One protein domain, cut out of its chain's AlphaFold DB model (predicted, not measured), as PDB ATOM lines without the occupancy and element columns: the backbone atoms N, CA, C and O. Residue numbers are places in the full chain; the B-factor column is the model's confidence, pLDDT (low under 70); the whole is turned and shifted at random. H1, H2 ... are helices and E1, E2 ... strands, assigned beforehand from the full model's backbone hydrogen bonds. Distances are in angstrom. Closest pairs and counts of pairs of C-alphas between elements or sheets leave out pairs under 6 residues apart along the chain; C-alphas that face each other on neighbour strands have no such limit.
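Overview. This is residues 4 to 100 of the 100 residues of an uncharacterized protein of Brevibacillus laterosporus (UniProt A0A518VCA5). A small, strongly twisted sheet of three strands, E2 E1 E5, has helix H1 over one face and helix H2 over the other, while a separate two-stranded hairpin, E3 and E4, lies toward the end of the long axis opposite H2. The short helix H3 packs on H1 and on E3. The printed part has 97 residues with three named helices and five named strands, in the order E1 E2 H1 E3 E4 E5 H2 H3; the class is mixed, and both sheets are antiparallel. The whole is compact, with a radius of gyration of the C-alphas of 14.0 A, and its outline is elongated, 44 by 27 by 22 A.

Arrangement. Start at E1, residues 4 to 8, the inner strand of the sheet. Beside it you find E2, residues 21 to 26, antiparallel at 147 degrees, with N 6 and O 23 within hydrogen-bond range at 2.9 A; the two form a hairpin. Beside E1 also runs E5, residues 64 to 68, antiparallel at 144 degrees, with N 7 and O 65 at 2.8 A. H1, residues 27 to 38, is on one face and H2, residues 71 to 81, on the opposite face: three layers, helices on both faces of a sheet. H2 lies over E2 and E1 at a height over the sheet of 9.5 A, slantwise to the strands at 39 degrees to E1 on the local plane; the C-alphas of Leu 5 and Ile 74, the closest of E1 and H2, are 6.5 A apart. Look next at the hairpin of E3, residues 42 to 45, and E4, residues 55 to 58, antiparallel at 153 degrees, with N 43 and O 57 at 2.9 A. H3, residues 91 to 98, only grazes the three-stranded sheet, with residues 91 to 92. H3 and H1 touch at a steep tilt of 62 degrees, the same way; their closest C-alphas, Ile 33 and Ile 95, are 7.3 A apart. The closest C-alphas of E3 and H3, Ile 43 and Glu 98, are 6.4 A apart. H1 and H2 are apart. In H1, H2 and H3 every O i to N i+4 pair is within hydrogen-bond range.

Along the chain. Find C-alpha 4 at (-60.772, 33.855, -1.434), where E1 begins; it spans 12.8 A, E2 15.9 A and H1 16.5 A. E3 spans 9.7 A, E4 10.1 A, E5 12.3 A and H2 15.5 A. H3, 10.9 A, ends at C-alpha 98, (-41.348, 34.387, 8.411).

Size, cuts and confidence. The C-alphas farthest apart, His 52 and Ser 72, are 44.6 A apart. The printed part has no cut. The link from E1 to E2 is long, 12 residues. The model's mean pLDDT is 77.8 over the printed part; residues 10 to 19, 44 to 57, 88 and 100 are under 70.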
ATOM      1  N   ILE A   4     -61.050  32.546  -0.861       96.88
ATOM      2  CA  ILE A   4     -60.772  33.855  -1.434       96.88
ATOM      3  C   ILE A   4     -59.718  33.667  -2.520       96.88
ATOM      4  O   ILE A   4     -58.754  32.942  -2.306       96.88
ATOM      5  N   LEU A   5     -59.884  34.331  -3.660       95.56
ATOM      6  CA  LEU A   5     -58.823  34.463  -4.651       95.56
ATOM      7  C   LEU A   5     -58.102  35.791  -4.422       95.56
ATOM      8  O   LEU A   5     -58.726  36.856  -4.482       95.56
ATOM      9  N   VAL A   6     -56.798  35.719  -4.187       93.38
ATOM     10  CA  VAL A   6     -55.919  36.884  -4.083       93.38
ATOM     11  C   VAL A   6     -54.943  36.927  -5.246       93.38
ATOM     12  O   VAL A   6     -54.631  35.908  -5.865       93.38
ATOM     13  N   LYS A   7     -54.474  38.135  -5.530       90.12
ATOM     14  CA  LYS A   7     -53.397  38.433  -6.457       90.12
ATOM     15  C   LYS A   7     -52.262  39.048  -5.651       90.12
ATOM     16  O   LYS A   7     -52.524  39.929  -4.840       90.12
ATOM     17  N   SER A   8     -51.026  38.638  -5.885       82.88
ATOM     18  CA  SER A   8     -49.865  39.352  -5.357       82.88
ATOM     19  C   SER A   8     -48.887  39.702  -6.467       82.88
ATOM     20  O   SER A   8     -48.596  38.900  -7.360       82.88
ATOM     21  N   ASP A   9     -48.378  40.928  -6.390       72.00
ATOM     22  CA  ASP A   9     -47.326  41.433  -7.267       72.00
ATOM     23  C   ASP A   9     -45.988  41.315  -6.527       72.00
ATOM     24  O   ASP A   9     -45.268  42.291  -6.326       72.00
ATOM     25  N   PHE A  10     -45.651  40.092  -6.098       63.88
ATOM     26  CA  PHE A  10     -44.352  39.785  -5.494       63.88
ATOM     27  C   PHE A  10     -43.246  39.889  -6.560       63.88
ATOM     28  O   PHE A  10     -42.780  38.909  -7.146       63.88
ATOM     29  N   SER A  11     -42.859  41.127  -6.862       49.22
ATOM     30  CA  SER A  11     -41.829  41.487  -7.829       49.22
ATOM     31  C   SER A  11     -40.444  41.184  -7.248       49.22
ATOM     32  O   SER A  11     -39.855  41.943  -6.492       49.22
ATOM     33  N   TYR A  12     -39.927  40.002  -7.575       50.62
ATOM     34  CA  TYR A  12     -38.779  39.415  -6.876       50.62
ATOM     35  C   TYR A  12     -37.393  39.820  -7.404       50.62
ATOM     36  O   TYR A  12     -36.378  39.387  -6.869       50.62
ATOM     37  N   SER A  13     -37.298  40.598  -8.481       43.53
ATOM     38  CA  SER A  13     -36.030  41.208  -8.916       43.53
ATOM     39  C   SER A  13     -36.266  42.220 -10.035       43.53
ATOM     40  O   SER A  13     -37.265  42.122 -10.749       43.53
ATOM     41  N   ASP A  14     -35.285  43.090 -10.292       41.66
ATOM     42  CA  ASP A  14     -35.222  43.926 -11.505       41.66
ATOM     43  C   ASP A  14     -35.328  43.106 -12.817       41.66
ATOM     44  O   ASP A  14     -35.617  43.662 -13.875       41.66
ATOM     45  N   TYR A  15     -35.130  41.779 -12.764       44.19
ATOM     46  CA  TYR A  15     -35.286  40.841 -13.887       44.19
ATOM     47  C   TYR A  15     -36.642  40.108 -13.911       44.19
ATOM     48  O   TYR A  15     -36.956  39.447 -14.899       44.19
ATOM     49  N   ALA A  16     -37.438  40.215 -12.843       47.94
ATOM     50  CA  ALA A  16     -38.743  39.576 -12.650       47.94
ATOM     51  C   ALA A  16     -39.873  40.602 -12.420       47.94
ATOM     52  O   ALA A  16     -40.937  40.259 -11.901       47.94
ATOM     53  N   LEU A  17     -39.649  41.860 -12.817       46.25
ATOM     54  CA  LEU A  17     -40.692  42.876 -12.928       46.25
ATOM     55  C   LEU A  17     -41.813  42.349 -13.841       46.25
ATOM     56  O   LEU A  17     -41.616  42.190 -15.046       46.25
ATOM     57  N   GLY A  18     -42.986  42.080 -13.260       51.25
ATOM     58  CA  GLY A  18     -44.211  41.754 -13.999       51.25
ATOM     59  C   GLY A  18     -44.750  40.329 -13.851       51.25
ATOM     60  O   GLY A  18     -45.650  39.963 -14.606       51.25
ATOM     61  N   LEU A  19     -44.240  39.518 -12.918       60.03
ATOM     62  CA  LEU A  19     -44.817  38.199 -12.640       60.03
ATOM     63  C   LEU A  19     -45.830  38.292 -11.496       60.03
ATOM     64  O   LEU A  19     -45.480  38.598 -10.363       60.03
ATOM     65  N   VAL A  20     -47.088  38.039 -11.845       74.06
ATOM     66  CA  VAL A  20     -48.246  38.066 -10.951       74.06
ATOM     67  C   VAL A  20     -48.505  36.655 -10.434       74.06
ATOM     68  O   VAL A  20     -48.555  35.718 -11.236       74.06
ATOM     69  N   ALA A  21     -48.709  36.503  -9.128       83.69
ATOM     70  CA  ALA A  21     -49.211  35.265  -8.547       83.69
ATOM     71  C   ALA A  21     -50.709  35.379  -8.245       83.69
ATOM     72  O   ALA A  21     -51.178  36.417  -7.780       83.69
ATOM     73  N   TYR A  22     -51.448  34.303  -8.504       90.19
ATOM     74  CA  TYR A  22     -52.836  34.129  -8.088       90.19
ATOM     75  C   TYR A  22     -52.928  32.936  -7.148       90.19
ATOM     76  O   TYR A  22     -52.438  31.850  -7.467       90.19
ATOM     77  N   GLU A  23     -53.580  33.127  -6.008       92.44
ATOM     78  CA  GLU A  23     -53.664  32.105  -4.972       92.44
ATOM     79  C   GLU A  23     -55.072  32.035  -4.384       92.44
ATOM     80  O   GLU A  23     -55.679  33.052  -4.038       92.44
ATOM     81  N   ILE A  24     -55.598  30.818  -4.281       95.00
ATOM     82  CA  ILE A  24     -56.824  30.535  -3.549       95.00
ATOM     83  C   ILE A  24     -56.452  30.254  -2.101       95.00
ATOM     84  O   ILE A  24     -55.859  29.226  -1.779       95.00
ATOM     85  N   ILE A  25     -56.882  31.149  -1.227       94.50
ATOM     86  CA  ILE A  25     -56.639  31.094   0.209       94.50
ATOM     87  C   ILE A  25     -57.962  30.977   0.963       94.50
ATOM     88  O   ILE A  25     -59.054  31.145   0.418       94.50
ATOM     89  N   THR A  26     -57.883  30.675   2.246       95.31
ATOM     90  CA  THR A  26     -59.028  30.691   3.158       95.31
ATOM     91  C   THR A  26     -59.228  32.088   3.743       95.31
ATOM     92  O   THR A  26     -58.294  32.885   3.808       95.31
ATOM     93  N   GLU A  27     -60.441  32.387   4.209       94.44
ATOM     94  CA  GLU A  27     -60.720  33.637   4.935       94.44
ATOM     95  C   GLU A  27     -59.784  33.822   6.145       94.44
ATOM     96  O   GLU A  27     -59.284  34.919   6.367       94.44
ATOM     97  N   ASP A  28     -59.465  32.754   6.881       93.75
ATOM     98  CA  ASP A  28     -58.553  32.831   8.030       93.75
ATOM     99  C   ASP A  28     -57.123  33.198   7.596       93.75
ATOM    100  O   ASP A  28     -56.485  34.053   8.214       93.75
ATOM    101  N   GLN A  29     -56.631  32.612   6.498       92.88
ATOM    102  CA  GLN A  29     -55.341  32.988   5.907       92.88
ATOM    103  C   GLN A  29     -55.349  34.442   5.430       92.88
ATOM    104  O   GLN A  29     -54.373  35.156   5.643       92.88
ATOM    105  N   TRP A  30     -56.454  34.916   4.851       93.38
ATOM    106  CA  TRP A  30     -56.580  36.310   4.434       93.38
ATOM    107  C   TRP A  30     -56.429  37.281   5.607       93.38
ATOM    108  O   TRP A  30     -55.676  38.248   5.505       93.38
ATOM    109  N   GLN A  31     -57.047  36.990   6.755       92.25
ATOM    110  CA  GLN A  31     -56.887  37.813   7.958       92.25
ATOM    111  C   GLN A  31     -55.431  37.855   8.453       92.25
ATOM    112  O   GLN A  31     -54.956  38.905   8.894       92.25
ATOM    113  N   VAL A  32     -54.700  36.738   8.351       91.25
ATOM    114  CA  VAL A  32     -53.264  36.685   8.682       91.25
ATOM    115  C   VAL A  32     -52.452  37.570   7.737       91.25
ATOM    116  O   VAL A  32     -51.647  38.370   8.211       91.25
ATOM    117  N   ILE A  33     -52.704  37.497   6.425       89.56
ATOM    118  CA  ILE A  33     -52.026  38.334   5.422       89.56
ATOM    119  C   ILE A  33     -52.309  39.818   5.676       89.56
ATOM    120  O   ILE A  33     -51.383  40.624   5.715       89.56
ATOM    121  N   GLN A  34     -53.569  40.192   5.917       90.56
ATOM    122  CA  GLN A  34     -53.937  41.579   6.221       90.56
ATOM    123  C   GLN A  34     -53.236  42.104   7.474       90.56
ATOM    124  O   GLN A  34     -52.781  43.249   7.500       90.56
ATOM    125  N   LYS A  35     -53.112  41.267   8.508       89.94
ATOM    126  CA  LYS A  35     -52.347  41.615   9.704       89.94
ATOM    127  C   LYS A  35     -50.855  41.777   9.388       89.94
ATOM    128  O   LYS A  35     -50.267  42.752   9.838       89.94
ATOM    129  N   ALA A  36     -50.263  40.869   8.612       87.50
ATOM    130  CA  ALA A  36     -48.858  40.945   8.214       87.50
ATOM    131  C   ALA A  36     -48.549  42.224   7.413       87.50
ATOM    132  O   ALA A  36     -47.560  42.888   7.710       87.50
ATOM    133  N   MET A  37     -49.425  42.613   6.477       86.94
ATOM    134  CA  MET A  37     -49.326  43.880   5.732       86.94
ATOM    135  C   MET A  37     -49.400  45.087   6.670       86.94
ATOM    136  O   MET A  37     -48.563  45.983   6.625       86.94
ATOM    137  N   LYS A  38     -50.387  45.095   7.572       87.56
ATOM    138  CA  LYS A  38     -50.585  46.188   8.529       87.56
ATOM    139  C   LYS A  38     -49.409  46.356   9.494       87.56
ATOM    140  O   LYS A  38     -49.081  47.478   9.875       87.56
ATOM    141  N   ASP A  39     -48.808  45.247   9.910       87.06
ATOM    142  CA  ASP A  39     -47.674  45.235  10.832       87.06
ATOM    143  C   ASP A  39     -46.330  45.466  10.111       87.06
ATOM    144  O   ASP A  39     -45.302  45.595  10.775       87.06
ATOM    145  N   GLY A  40     -46.330  45.534   8.772       81.69
ATOM    146  CA  GLY A  40     -45.125  45.682   7.960       81.69
ATOM    147  C   GLY A  40     -44.170  44.502   8.128       81.69
ATOM    148  O   GLY A  40     -42.974  44.712   8.334       81.69
ATOM    149  N   LEU A  41     -44.697  43.270   8.105       83.56
ATOM    150  CA  LEU A  41     -43.908  42.055   8.316       83.56
ATOM    151  C   LEU A  41     -42.721  42.035   7.333       83.56
ATOM    152  O   LEU A  41     -42.937  42.121   6.119       83.56
ATOM    153  N   PRO A  42     -41.472  41.938   7.821       77.50
ATOM    154  CA  PRO A  42     -40.326  41.787   6.944       77.50
ATOM    155  C   PRO A  42     -40.385  40.411   6.282       77.50
ATOM    156  O   PRO A  42     -40.491  39.402   6.972       77.50
ATOM    157  N   ILE A  43     -40.291  40.372   4.954       75.50
ATOM    158  CA  ILE A  43     -40.236  39.120   4.203       75.50
ATOM    159  C   ILE A  43     -38.822  38.925   3.652       75.50
ATOM    160  O   ILE A  43     -38.288  39.798   2.957       75.50
ATOM    161  N   TYR A  44     -38.215  37.771   3.950       69.50
ATOM    162  CA  TYR A  44     -36.888  37.422   3.452       69.50
ATOM    163  C   TYR A  44     -36.942  36.601   2.170       69.50
ATOM    164  O   TYR A  44     -37.291  35.422   2.143       69.50
ATOM    165  N   LEU A  45     -36.509  37.214   1.083       61.44
ATOM    166  CA  LEU A  45     -36.478  36.577  -0.214       61.44
ATOM    167  C   LEU A  45     -35.104  35.967  -0.467       61.44
ATOM    168  O   LEU A  45     -34.126  36.684  -0.656       61.44
ATOM    169  N   GLY A  46     -35.026  34.640  -0.386       53.09
ATOM    170  CA  GLY A  46     -33.766  33.903  -0.403       53.09
ATOM    171  C   GLY A  46     -32.869  34.158  -1.621       53.09
ATOM    172  O   GLY A  46     -33.291  34.600  -2.686       53.09
ATOM    173  N   GLU A  47     -31.596  33.823  -1.432       50.06
ATOM    174  CA  GLU A  47     -30.490  33.951  -2.380       50.06
ATOM    175  C   GLU A  47     -30.727  33.131  -3.668       50.06
ATOM    176  O   GLU A  47     -30.980  31.928  -3.605       50.06
ATOM    177  N   TYR A  48     -30.581  33.740  -4.853       46.25
ATOM    178  CA  TYR A  48     -30.557  33.000  -6.123       46.25
ATOM    179  C   TYR A  48     -29.275  33.312  -6.909       46.25
ATOM    180  O   TYR A  48     -28.970  34.461  -7.220       46.25
ATOM    181  N   ALA A  49     -28.526  32.257  -7.247       43.91
ATOM    182  CA  ALA A  49     -27.328  32.271  -8.097       43.91
ATOM    183  C   ALA A  49     -26.061  32.975  -7.546       43.91
ATOM    184  O   ALA A  49     -25.354  33.654  -8.293       43.91
ATOM    185  N   GLY A  50     -25.714  32.767  -6.269       43.47
ATOM    186  CA  GLY A  50     -24.369  33.067  -5.739       43.47
ATOM    187  C   GLY A  50     -23.981  34.551  -5.713       43.47
ATOM    188  O   GLY A  50     -22.800  34.884  -5.602       43.47
ATOM    189  N   LYS A  51     -24.963  35.447  -5.842       45.50
ATOM    190  CA  LYS A  51     -24.807  36.879  -5.604       45.50
ATOM    191  C   LYS A  51     -25.494  37.210  -4.285       45.50
ATOM    192  O   LYS A  51     -26.708  37.090  -4.178       45.50
ATOM    193  N   HIS A  52     -24.699  37.640  -3.310       43.53
ATOM    194  CA  HIS A  52     -25.143  38.109  -1.997       43.53
ATOM    195  C   HIS A  52     -25.920  39.425  -2.118       43.53
ATOM    196  O   HIS A  52     -25.404  40.511  -1.855       43.53
ATOM    197  N   SER A  53     -27.150  39.356  -2.600       47.47
ATOM    198  CA  SER A  53     -28.075  40.482  -2.621       47.47
ATOM    199  C   SER A  53     -29.300  40.046  -1.841       47.47
ATOM    200  O   SER A  53     -30.247  39.516  -2.407       47.47
ATOM    201  N   GLU A  54     -29.227  40.193  -0.519       52.50
ATOM    202  CA  GLU A  54     -30.389  40.031   0.349       52.50
ATOM    203  C   GLU A  54     -31.426  41.080  -0.060       52.50
ATOM    204  O   GLU A  54     -31.181  42.281   0.080       52.50
ATOM    205  N   VAL A  55     -32.575  40.643  -0.572       55.84
ATOM    206  CA  VAL A  55     -33.712  41.540  -0.772       55.84
ATOM    207  C   VAL A  55     -34.619  41.372   0.436       55.84
ATOM    208  O   VAL A  55     -35.335  40.383   0.573       55.84
ATOM    209  N   ARG A  56     -34.529  42.338   1.350       55.66
ATOM    210  CA  ARG A  56     -35.461  42.487   2.467       55.66
ATOM    211  C   ARG A  56     -36.412  43.616   2.127       55.66
ATOM    212  O   ARG A  56     -35.962  44.725   1.841       55.66
ATOM    213  N   PHE A  57     -37.702  43.348   2.209       68.75
ATOM    214  CA  PHE A  57     -38.722  44.383   2.149       68.75
ATOM    215  C   PHE A  57     -39.804  44.084   3.181       68.75
ATOM    216  O   PHE A  57     -39.896  42.973   3.704       68.75
ATOM    217  N   CYS A  58     -40.551  45.118   3.542       73.06
ATOM    218  CA  CYS A  58     -41.716  44.983   4.403       73.06
ATOM    219  C   CYS A  58     -42.922  44.791   3.496       73.06
ATOM    220  O   CYS A  58     -43.048  45.522   2.520       73.06
ATOM    221  N   LEU A  59     -43.773  43.822   3.816       76.50
ATOM    222  CA  LEU A  59     -45.028  43.636   3.103       76.50
ATOM    223  C   LEU A  59     -45.907  44.888   3.283       76.50
ATOM    224  O   LEU A  59     -46.180  45.288   4.416       76.50
ATOM    225  N   GLU A  60     -46.343  45.496   2.186       76.50
ATOM    226  CA  GLU A  60     -47.168  46.706   2.164       76.50
ATOM    227  C   GLU A  60     -48.629  46.393   1.796       76.50
ATOM    228  O   GLU A  60     -48.938  45.378   1.176       76.50
ATOM    229  N   GLU A  61     -49.555  47.298   2.136       74.12
ATOM    230  CA  GLU A  61     -51.001  47.124   1.893       74.12
ATOM    231  C   GLU A  61     -51.378  46.928   0.411       74.12
ATOM    232  O   GLU A  61     -52.469  46.441   0.123       74.12
ATOM    233  N   ASN A  62     -50.496  47.305  -0.522       77.62
ATOM    234  CA  ASN A  62     -50.726  47.195  -1.965       77.62
ATOM    235  C   ASN A  62     -50.027  45.986  -2.609       77.62
ATOM    236  O   ASN A  62     -50.191  45.774  -3.809       77.62
ATOM    237  N   ASP A  63     -49.262  45.200  -1.845       79.94
ATOM    238  CA  ASP A  63     -48.545  44.035  -2.382       79.94
ATOM    239  C   ASP A  63     -49.485  42.860  -2.677       79.94
ATOM    240  O   ASP A  63     -49.156  41.966  -3.466       79.94
ATOM    241  N   VAL A  64     -50.663  42.858  -2.042       86.50
ATOM    242  CA  VAL A  64     -51.672  41.803  -2.149       86.50
ATOM    243  C   VAL A  64     -53.054  42.411  -2.346       86.50
ATOM    244  O   VAL A  64     -53.535  43.209  -1.546       86.50
ATOM    245  N   GLU A  65     -53.734  41.971  -3.394       90.44
ATOM    246  CA  GLU A  65     -55.047  42.446  -3.798       90.44
ATOM    247  C   GLU A  65     -56.081  41.317  -3.703       90.44
ATOM    248  O   GLU A  65     -55.865  40.195  -4.169       90.44
ATOM    249  N   LEU A  66     -57.248  41.620  -3.131       93.94
ATOM    250  CA  LEU A  66     -58.416  40.746  -3.200       93.94
ATOM    251  C   LEU A  66     -58.976  40.755  -4.630       93.94
ATOM    252  O   LEU A  66     -59.504  41.770  -5.077       93.94
ATOM    253  N   VAL A  67     -58.949  39.612  -5.316       95.25
ATOM    254  CA  VAL A  67     -59.527  39.488  -6.665       95.25
ATOM    255  C   VAL A  67     -61.023  39.200  -6.585       95.25
ATOM    256  O   VAL A  67     -61.828  39.842  -7.259       95.25
ATOM    257  N   THR A  68     -61.413  38.197  -5.793       96.75
ATOM    258  CA  THR A  68     -62.820  37.810  -5.610       96.75
ATOM    259  C   THR A  68     -63.005  36.898  -4.398       96.75
ATOM    260  O   THR A  68     -62.156  36.059  -4.104       96.75
ATOM    261  N   ASP A  69     -64.158  36.999  -3.740       96.81
ATOM    262  CA  ASP A  69     -64.639  36.056  -2.721       96.81
ATOM    263  C   ASP A  69     -65.919  35.303  -3.159       96.81
ATOM    264  O   ASP A  69     -66.489  34.509  -2.404       96.81
ATOM    265  N   ASP A  70     -66.356  35.509  -4.406       97.56
ATOM    266  CA  ASP A  70     -67.431  34.755  -5.055       97.56
ATOM    267  C   ASP A  70     -67.002  33.300  -5.298       97.56
ATOM    268  O   ASP A  70     -66.126  33.012  -6.120       97.56
ATOM    269  N   GLN A  71     -67.662  32.370  -4.607       96.12
ATOM    270  CA  GLN A  71     -67.321  30.947  -4.649       96.12
ATOM    271  C   GLN A  71     -67.523  30.321  -6.037       96.12
ATOM    272  O   GLN A  71     -66.825  29.368  -6.368       96.12
ATOM    273  N   SER A  72     -68.424  30.860  -6.869       96.00
ATOM    274  CA  SER A  72     -68.638  30.349  -8.228       96.00
ATOM    275  C   SER A  72     -67.457  30.661  -9.151       96.00
ATOM    276  O   SER A  72     -67.032  29.812  -9.933       96.00
ATOM    277  N   LYS A  73     -66.864  31.852  -9.012       96.06
ATOM    278  CA  LYS A  73     -65.664  32.254  -9.759       96.06
ATOM    279  C   LYS A  73     -64.422  31.514  -9.282       96.06
ATOM    280  O   LYS A  73     -63.577  31.161 -10.095       96.06
ATOM    281  N   ILE A  74     -64.326  31.274  -7.974       96.25
ATOM    282  CA  ILE A  74     -63.233  30.494  -7.388       96.25
ATOM    283  C   ILE A  74     -63.296  29.052  -7.889       96.25
ATOM    284  O   ILE A  74     -62.288  28.535  -8.350       96.25
ATOM    285  N   GLN A  75     -64.481  28.434  -7.887       94.94
ATOM    286  CA  GLN A  75     -64.652  27.092  -8.438       94.94
ATOM    287  C   GLN A  75     -64.254  27.032  -9.919       94.94
ATOM    288  O   GLN A  75     -63.521  26.134 -10.320       94.94
ATOM    289  N   PHE A  76     -64.678  28.013 -10.720       94.56
ATOM    290  CA  PHE A  76     -64.272  28.109 -12.123       94.56
ATOM    291  C   PHE A  76     -62.748  28.214 -12.295       94.56
ATOM    292  O   PHE A  76     -62.189  27.606 -13.205       94.56
ATOM    293  N   PHE A  77     -62.066  28.962 -11.423       94.12
ATOM    294  CA  PHE A  77     -60.606  29.040 -11.417       94.12
ATOM    295  C   PHE A  77     -59.971  27.673 -11.111       94.12
ATOM    296  O   PHE A  77     -59.107  27.229 -11.863       94.12
ATOM    297  N   GLU A  78     -60.424  26.980 -10.060       93.44
ATOM    298  CA  GLU A  78     -59.921  25.641  -9.702       93.44
ATOM    299  C   GLU A  78     -60.089  24.647 -10.862       93.44
ATOM    300  O   GLU A  78     -59.157  23.917 -11.189       93.44
ATOM    301  N   GLU A  79     -61.247  24.664 -11.528       94.69
ATOM    302  CA  GLU A  79     -61.540  23.803 -12.681       94.69
ATOM    303  C   GLU A  79     -60.675  24.129 -13.909       94.69
ATOM    304  O   GLU A  79     -60.327  23.233 -14.676       94.69
ATOM    305  N   MET A  80     -60.329  25.404 -14.116       94.38
ATOM    306  CA  MET A  80     -59.554  25.844 -15.279       94.38
ATOM    307  C   MET A  80     -58.065  25.516 -15.166       94.38
ATOM    308  O   MET A  80     -57.430  25.216 -16.179       94.38
ATOM    309  N   PHE A  81     -57.506  25.613 -13.962       88.88
ATOM    310  CA  PHE A  81     -56.061  25.531 -13.751       88.88
ATOM    311  C   PHE A  81     -55.602  24.248 -13.059       88.88
ATOM    312  O   PHE A  81     -54.395  24.033 -12.967       88.88
ATOM    313  N   ASP A  82     -56.536  23.410 -12.596       89.88
ATOM    314  CA  ASP A  82     -56.267  22.159 -11.865       89.88
ATOM    315  C   ASP A  82     -55.264  22.352 -10.707       89.88
ATOM    316  O   ASP A  82     -54.448  21.494 -10.376       89.88
ATOM    317  N   SER A  83     -55.277  23.551 -10.122       85.88
ATOM    318  CA  SER A  83     -54.373  23.996  -9.069       85.88
ATOM    319  C   SER A  83     -55.008  25.161  -8.314       85.88
ATOM    320  O   SER A  83     -55.682  26.008  -8.902       85.88
ATOM    321  N   SER A  84     -54.763  25.234  -7.005       87.31
ATOM    322  CA  SER A  84     -55.171  26.357  -6.150       87.31
ATOM    323  C   SER A  84     -54.210  27.548  -6.215       87.31
ATOM    324  O   SER A  84     -54.454  28.570  -5.580       87.31
ATOM    325  N   PHE A  85     -53.111  27.414  -6.955       88.06
ATOM    326  CA  PHE A  85     -52.053  28.409  -7.050       88.06
ATOM    327  C   PHE A  85     -51.484  28.466  -8.470       88.06
ATOM    328  O   PHE A  85     -51.217  27.433  -9.093       88.06
ATOM    329  N   ILE A  86     -51.271  29.685  -8.963       86.19
ATOM    330  CA  ILE A  86     -50.575  29.964 -10.217       86.19
ATOM    331  C   ILE A  86     -49.562  31.063  -9.953       86.19
ATOM    332  O   ILE A  86     -49.922  32.204  -9.674       86.19
ATOM    333  N   GLY A  87     -48.290  30.734 -10.101       78.50
ATOM    334  CA  GLY A  87     -47.208  31.684  -9.927       78.50
ATOM    335  C   GLY A  87     -45.890  30.962  -9.720       78.50
ATOM    336  O   GLY A  87     -45.821  29.735  -9.758       78.50
ATOM    337  N   ASN A  88     -44.839  31.741  -9.492       67.38
ATOM    338  CA  ASN A  88     -43.523  31.189  -9.179       67.38
ATOM    339  C   ASN A  88     -43.321  30.958  -7.676       67.38
ATOM    340  O   ASN A  88     -42.574  30.056  -7.310       67.38
ATOM    341  N   TYR A  89     -43.973  31.759  -6.825       72.62
ATOM    342  CA  TYR A  89     -43.836  31.701  -5.369       72.62
ATOM    343  C   TYR A  89     -45.184  31.885  -4.670       72.62
ATOM    344  O   TYR A  89     -45.941  32.788  -5.025       72.62
ATOM    345  N   SER A  90     -45.455  31.019  -3.694       78.56
ATOM    346  CA  SER A  90     -46.635  31.064  -2.827       78.56
ATOM    347  C   SER A  90     -46.443  32.130  -1.752       78.56
ATOM    348  O   SER A  90     -45.439  32.124  -1.034       78.56
ATOM    349  N   LEU A  91     -47.384  33.070  -1.660       78.38
ATOM    350  CA  LEU A  91     -47.314  34.154  -0.681       78.38
ATOM    351  C   LEU A  91     -47.614  33.625   0.719       78.38
ATOM    352  O   LEU A  91     -46.952  34.012   1.682       78.38
ATOM    353  N   VAL A  92     -48.632  32.769   0.827       82.94
ATOM    354  CA  VAL A  92     -49.076  32.214   2.106       82.94
ATOM    355  C   VAL A  92     -47.936  31.464   2.766       82.94
ATOM    356  O   VAL A  92     -47.589  31.786   3.900       82.94
ATOM    357  N   ASP A  93     -47.317  30.532   2.039       82.56
ATOM    358  CA  ASP A  93     -46.197  29.748   2.564       82.56
ATOM    359  C   ASP A  93     -45.099  30.676   3.078       82.56
ATOM    360  O   ASP A  93     -44.578  30.486   4.176       82.56
ATOM    361  N   LYS A  94     -44.832  31.760   2.341       78.19
ATOM    362  CA  LYS A  94     -43.791  32.700   2.715       78.19
ATOM    363  C   LYS A  94     -44.097  33.492   3.985       78.19
ATOM    364  O   LYS A  94     -43.219  33.682   4.818       78.19
ATOM    365  N   ILE A  95     -45.332  33.949   4.162       81.19
ATOM    366  CA  ILE A  95     -45.729  34.647   5.392       81.19
ATOM    367  C   ILE A  95     -45.624  33.710   6.592       81.19
ATOM    368  O   ILE A  95     -45.153  34.135   7.644       81.19
ATOM    369  N   PHE A  96     -46.025  32.446   6.445       82.25
ATOM    370  CA  PHE A  96     -45.924  31.474   7.530       82.25
ATOM    371  C   PHE A  96     -44.469  31.132   7.878       82.25
ATOM    372  O   PHE A  96     -44.160  31.081   9.063       82.25
ATOM    373  N   GLU A  97     -43.573  31.001   6.894       82.06
ATOM    374  CA  GLU A  97     -42.128  30.821   7.132       82.06
ATOM    375  C   GLU A  97     -41.504  31.954   7.966       82.06
ATOM    376  O   GLU A  97     -40.636  31.698   8.792       82.06
ATOM    377  N   GLU A  98     -41.921  33.203   7.743       74.44
ATOM    378  CA  GLU A  98     -41.348  34.387   8.411       74.44
ATOM    379  C   GLU A  98     -42.058  34.750   9.729       74.44
ATOM    380  O   GLU A  98     -41.609  35.633  10.459       74.44
ATOM    381  N   SER A  99     -43.195  34.110  10.022       70.31
ATOM    382  CA  SER A  99     -43.993  34.358  11.232       70.31
ATOM    383  C   SER A  99     -43.629  33.443  12.413       70.31
ATOM    384  O   SER A  99     -44.178  33.640  13.502       70.31
ATOM    385  N   GLU A 100     -42.754  32.452  12.207       58.81
ATOM    386  CA  GLU A 100     -42.215  31.531  13.229       58.81
ATOM    387  C   GLU A 100     -40.868  32.006  13.803       58.81
ATOM    388  O   GLU A 100     -40.676  31.846  15.033       58.81
TER     389      GLU A 100